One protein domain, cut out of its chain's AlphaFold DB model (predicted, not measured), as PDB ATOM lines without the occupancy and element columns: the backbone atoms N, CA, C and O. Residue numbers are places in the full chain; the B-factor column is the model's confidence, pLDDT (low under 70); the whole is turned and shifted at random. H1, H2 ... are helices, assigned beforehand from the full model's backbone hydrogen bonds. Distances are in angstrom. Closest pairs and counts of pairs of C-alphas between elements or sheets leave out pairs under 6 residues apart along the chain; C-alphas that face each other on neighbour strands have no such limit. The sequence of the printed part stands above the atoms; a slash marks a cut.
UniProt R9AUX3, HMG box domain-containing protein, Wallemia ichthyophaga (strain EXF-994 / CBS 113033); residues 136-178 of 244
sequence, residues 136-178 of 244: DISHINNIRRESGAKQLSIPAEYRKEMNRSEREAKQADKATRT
ATOM      1  N   ASP A 136     313.754 341.601 315.800       94.25
ATOM      2  CA  ASP A 136     314.445 340.588 316.610       94.25
ATOM      3  C   ASP A 136     315.939 340.566 316.294       94.25
ATOM      4  O   ASP A 136     316.768 340.561 317.200       94.25
ATOM      5  N   ILE A 137     316.309 340.643 315.010       94.44
ATOM      6  CA  ILE A 137     317.718 340.718 314.601       94.44
ATOM      7  C   ILE A 137     318.390 341.992 315.134       94.44
ATOM      8  O   ILE A 137     319.553 341.948 315.540       94.44
ATOM      9  N   SER A 138     317.678 343.122 315.167       95.88
ATOM     10  CA  SER A 138     318.181 344.361 315.772       95.88
ATOM     11  C   SER A 138     318.426 344.196 317.277       95.88
ATOM     12  O   SER A 138     319.501 344.539 317.772       95.88
ATOM     13  N   HIS A 139     317.474 343.591 317.994       96.25
ATOM     14  CA  HIS A 139     317.598 343.301 319.421       96.25
ATOM     15  C   HIS A 139     318.760 342.339 319.717       96.25
ATOM     16  O   HIS A 139     319.621 342.642 320.542       96.25
ATOM     17  N   ILE A 140     318.864 341.240 318.964       95.94
ATOM     18  CA  ILE A 140     319.983 340.293 319.033       95.94
ATOM     19  C   ILE A 140     321.314 341.017 318.792       95.94
ATOM     20  O   ILE A 140     322.288 340.784 319.504       95.94
ATOM     21  N   ASN A 141     321.379 341.931 317.823       96.69
ATOM     22  CA  ASN A 141     322.589 342.703 317.552       96.69
ATOM     23  C   ASN A 141     322.981 343.653 318.690       96.69
ATOM     24  O   ASN A 141     324.179 343.880 318.877       96.69
ATOM     25  N   ASN A 142     322.020 344.165 319.460       96.62
ATOM     26  CA  ASN A 142     322.307 344.935 320.671       96.62
ATOM     27  C   ASN A 142     322.917 344.037 321.757       96.62
ATOM     28  O   ASN A 142     324.007 344.344 322.234       96.62
ATOM     29  N   ILE A 143     322.327 342.866 322.028       94.50
ATOM     30  CA  ILE A 143     322.881 341.884 322.984       94.50
ATOM     31  C   ILE A 143     324.295 341.435 322.566       94.50
ATOM     32  O   ILE A 143     325.221 341.313 323.375       94.50
ATOM     33  N   ARG A 144     324.507 341.206 321.267       93.69
ATOM     34  CA  ARG A 144     325.823 340.839 320.723       93.69
ATOM     35  C   ARG A 144     326.839 341.961 320.883       93.69
ATOM     36  O   ARG A 144     327.991 341.685 321.193       93.69
ATOM     37  N   ARG A 145     326.426 343.217 320.712       93.75
ATOM     38  CA  ARG A 145     327.290 344.381 320.938       93.75
ATOM     39  C   ARG A 145     327.717 344.478 322.400       93.75
ATOM     40  O   ARG A 145     328.903 344.664 322.653       93.75
ATOM     41  N   GLU A 146     326.785 344.297 323.331       93.25
ATOM     42  CA  GLU A 146     327.051 344.306 324.777       93.25
ATOM     43  C   GLU A 146     328.009 343.181 325.196       93.25
ATOM     44  O   GLU A 146     328.904 343.392 326.009       93.25
ATOM     45  N   SER A 147     327.897 342.007 324.572       90.19
ATOM     46  CA  SER A 147     328.808 340.870 324.792       90.19
ATOM     47  C   SER A 147     330.115 340.924 323.981       90.19
ATOM     48  O   SER A 147     330.912 339.983 324.026       90.19
ATOM     49  N   GLY A 148     330.360 341.992 323.210       91.19
ATOM     50  CA  GLY A 148     331.545 342.131 322.352       91.19
ATOM     51  C   GLY A 148     331.586 341.162 321.159       91.19
ATOM     52  O   GLY A 148     332.630 340.973 320.529       91.19
ATOM     53  N   ALA A 149     330.467 340.514 320.834       89.50
ATOM     54  CA  ALA A 149     330.315 339.671 319.660       89.50
ATOM     55  C   ALA A 149     330.049 340.504 318.394       89.50
ATOM     56  O   ALA A 149     329.438 341.572 318.412       89.50
ATOM     57  N   LYS A 150     330.486 339.985 317.240       91.81
ATOM     58  CA  LYS A 150     330.203 340.611 315.941       91.81
ATOM     59  C   LYS A 150     328.703 340.593 315.662       91.81
ATOM     60  O   LYS A 150     328.052 339.572 315.899       91.81
ATOM     61  N   GLN A 151     328.193 341.691 315.111       94.06
ATOM     62  CA  GLN A 151     326.804 341.802 314.672       94.06
ATOM     63  C   GLN A 151     326.484 340.754 313.602       94.06
ATOM     64  O   GLN A 151     327.313 340.429 312.748       94.06
ATOM     65  N   LEU A 152     325.268 340.231 313.663       94.62
ATOM     66  CA  LEU A 152     324.683 339.378 312.649       94.62
ATOM     67  C   LEU A 152     324.197 340.226 311.477       94.62
ATOM     68  O   LEU A 152     323.504 341.230 311.645       94.62
ATOM     69  N   SER A 153     324.525 339.761 310.277       94.06
ATOM     70  CA  SER A 153     323.928 340.232 309.035       94.06
ATOM     71  C   SER A 153     323.113 339.097 308.439       94.06
ATOM     72  O   SER A 153     323.655 338.020 308.195       94.06
ATOM     73  N   ILE A 154     321.838 339.365 308.159       93.94
ATOM     74  CA  ILE A 154     320.944 338.420 307.483       93.94
ATOM     75  C   ILE A 154     321.541 338.085 306.104       93.94
ATOM     76  O   ILE A 154     321.773 339.022 305.320       93.94
ATOM     77  N   PRO A 155     321.784 336.796 305.789       94.62
ATOM     78  CA  PRO A 155     322.218 336.356 304.469       94.62
ATOM     79  C   PRO A 155     321.282 336.843 303.357       94.62
ATOM     80  O   PRO A 155     320.068 336.951 303.538       94.62
ATOM     81  N   ALA A 156     321.844 337.136 302.181       94.00
ATOM     82  CA  ALA A 156     321.086 337.703 301.063       94.00
ATOM     83  C   ALA A 156     319.931 336.799 300.595       94.00
ATOM     84  O   ALA A 156     318.894 337.308 300.167       94.00
ATOM     85  N   GLU A 157     320.112 335.480 300.704       91.44
ATOM     86  CA  GLU A 157     319.108 334.456 300.394       91.44
ATOM     87  C   GLU A 157     317.855 334.643 301.263       91.44
ATOM     88  O   GLU A 157     316.773 334.911 300.737       91.44
ATOM     89  N   TYR A 158     318.018 334.638 302.588       94.06
ATOM     90  CA  TYR A 158     316.905 334.768 303.534       94.06
ATOM     91  C   TYR A 158     316.300 336.171 303.548       94.06
ATOM     92  O   TYR A 158     315.093 336.318 303.693       94.06
ATOM     93  N   ARG A 159     317.094 337.222 303.302       93.56
ATOM     94  CA  ARG A 159     316.565 338.595 303.211       93.56
ATOM     95  C   ARG A 159     315.511 338.733 302.108       93.56
ATOM     96  O   ARG A 159     314.508 339.418 302.296       93.56
ATOM     97  N   LYS A 160     315.735 338.112 300.943       93.75
ATOM     98  CA  LYS A 160     314.762 338.129 299.837       93.75
ATOM     99  C   LYS A 160     313.488 337.377 300.208       93.75
ATOM    100  O   LYS A 160     312.402 337.842 299.872       93.75
ATOM    101  N   GLU A 161     313.634 336.248 300.891       93.56
ATOM    102  CA  GLU A 161     312.522 335.408 301.327       93.56
ATOM    103  C   GLU A 161     311.671 336.094 302.405       93.56
ATOM    104  O   GLU A 161     310.464 336.213 302.224       93.56
ATOM    105  N   MET A 162     312.294 336.666 303.441       91.88
ATOM    106  CA  MET A 162     311.612 337.470 304.466       91.88
ATOM    107  C   MET A 162     310.859 338.662 303.863       91.88
ATOM    108  O   MET A 162     309.712 338.925 304.202       91.88
ATOM    109  N   ASN A 163     311.477 339.381 302.921       92.31
ATOM    110  CA  ASN A 163     310.806 340.495 302.249       92.31
ATOM    111  C   ASN A 163     309.621 340.029 301.394       92.31
ATOM    112  O   ASN A 163     308.667 340.783 301.201       92.31
ATOM    113  N   ARG A 164     309.692 338.821 300.822       93.06
ATOM    114  CA  ARG A 164     308.583 338.234 300.068       93.06
ATOM    115  C   ARG A 164     307.446 337.855 301.014       93.06
ATOM    116  O   ARG A 164     306.330 338.299 300.765       93.06
ATOM    117  N   SER A 165     307.733 337.142 302.101       90.75
ATOM    118  CA  SER A 165     306.712 336.760 303.081       90.75
ATOM    119  C   SER A 165     306.057 337.983 303.727       90.75
ATOM    120  O   SER A 165     304.843 338.012 303.880       90.75
ATOM    121  N   GLU A 166     306.812 339.049 304.008       90.25
ATOM    122  CA  GLU A 166     306.253 340.307 304.521       90.25
ATOM    123  C   GLU A 166     305.327 340.988 303.500       90.25
ATOM    124  O   GLU A 166     304.296 341.557 303.861       90.25
ATOM    125  N   ARG A 167     305.664 340.941 302.203       92.31
ATOM    126  CA  ARG A 167     304.792 341.471 301.142       92.31
ATOM    127  C   ARG A 167     303.521 340.649 301.002       92.31
ATOM    128  O   ARG A 167     302.458 341.242 300.852       92.31
ATOM    129  N   GLU A 168     303.630 339.327 301.045       92.69
ATOM    130  CA  GLU A 168     302.491 338.410 300.994       92.69
ATOM    131  C   GLU A 168     301.580 338.610 302.208       92.69
ATOM    132  O   GLU A 168     300.378 338.784 302.033       92.69
ATOM    133  N   ALA A 169     302.147 338.733 303.411       89.50
ATOM    134  CA  ALA A 169     301.406 339.067 304.625       89.50
ATOM    135  C   ALA A 169     300.687 340.417 304.492       89.50
ATOM    136  O   ALA A 169     299.483 340.500 304.700       89.50
ATOM    137  N   LYS A 170     301.375 341.468 304.023       90.88
ATOM    138  CA  LYS A 170     300.749 342.780 303.771       90.88
ATOM    139  C   LYS A 170     299.649 342.724 302.710       90.88
ATOM    140  O   LYS A 170     298.696 343.498 302.779       90.88
ATOM    141  N   GLN A 171     299.788 341.870 301.700       91.88
ATOM    142  CA  GLN A 171     298.758 341.674 300.681       91.88
ATOM    143  C   GLN A 171     297.550 340.923 301.243       91.88
ATOM    144  O   GLN A 171     296.424 341.336 300.976       91.88
ATOM    145  N   ALA A 172     297.775 339.890 302.055       91.56
ATOM    146  CA  ALA A 172     296.724 339.170 302.763       91.56
ATOM    147  C   ALA A 172     295.977 340.099 303.733       91.56
ATOM    148  O   ALA A 172     294.752 340.182 303.677       91.56
ATOM    149  N   ASP A 173     296.701 340.900 304.515       88.94
ATOM    150  CA  ASP A 173     296.126 341.922 305.395       88.94
ATOM    151  C   ASP A 173     295.331 342.964 304.608       88.94
ATOM    152  O   ASP A 173     294.274 343.420 305.033       88.94
ATOM    153  N   LYS A 174     295.813 343.362 303.427       88.19
ATOM    154  CA  LYS A 174     295.081 344.286 302.554       88.19
ATOM    155  C   LYS A 174     293.801 343.657 301.999       88.19
ATOM    156  O   LYS A 174     292.844 344.391 301.768       88.19
ATOM    157  N   ALA A 175     293.790 342.345 301.766       84.75
ATOM    158  CA  ALA A 175     292.614 341.622 301.293       84.75
ATOM    159  C   ALA A 175     291.552 341.472 302.394       84.75
ATOM    160  O   ALA A 175     290.364 341.577 302.105       84.75
ATOM    161  N   THR A 176     291.967 341.280 303.650       84.69
ATOM    162  CA  THR A 176     291.053 341.143 304.796       84.69
ATOM    163  C   THR A 176     290.620 342.487 305.383       84.69
ATOM    164  O   THR A 176     289.547 342.595 305.981       84.69
ATOM    165  N   ARG A 177     291.421 343.545 305.214       78.56
ATOM    166  CA  ARG A 177     291.108 344.872 305.747       78.56
ATOM    167  C   ARG A 177     289.938 345.497 304.995       78.56
ATOM    168  O   ARG A 177     290.056 345.906 303.840       78.56
ATOM    169  N   THR A 178     288.825 345.676 305.705       78.25
ATOM    170  CA  THR A 178     287.699 346.480 305.220       78.25
ATOM    171  C   THR A 178     288.191 347.885 304.862       78.25
ATOM    172  O   THR A 178     288.882 348.550 305.645       78.25
TER     173      THR A 178
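AT A GLANCE: This is residues 136 to 178 of the 244 residues of the protein "HMG box domain-containing protein" of Wallemia ichthyophaga (strain EXF-994 / CBS 113033) (UniProt R9AUX3). One long helix, H2, sticks out as a free arm from an open hook made by a shorter helix, H1, and the link that folds back after it. H2 makes most of the length, and the two helices do not pack on each other. The printed part has 43 residues with two named helices, H1 then H2, and no named strand; its class is all helix. It is extended, with a radius of gyration of the C-alphas of 15.1 A and spans of 47 by 23 by 5 A.

HOW THE PARTS SIT: H2, residues 156 to 176, is apart from H1, residues 136 to 146, with no C-alpha of the one within 8 A of the other. A short link of 9 residues joins them. Residues 155 to 161, of which 156 to 161 belong to H2, stand free, and so do residues 163 to 178, of which 163 to 176 belong to H2. In H1 and H2 every O i to N i+4 pair is within hydrogen-bond range.

IN THESE COORDINATES: H2 measures 30.5 A from C-alpha 156 at (321.086, 337.703, 301.063) to C-alpha 176 at (291.053, 341.143, 304.796). H1 measures 15.5 A and begins with C-alpha 136 at (314.445, 340.588, 316.610).

THE WHOLE: The two C-alphas farthest apart, those of Gly 148 and Thr 178, are 47.3 A apart. The printed part has no cut, and no printed residue is under 70 in pLDDT.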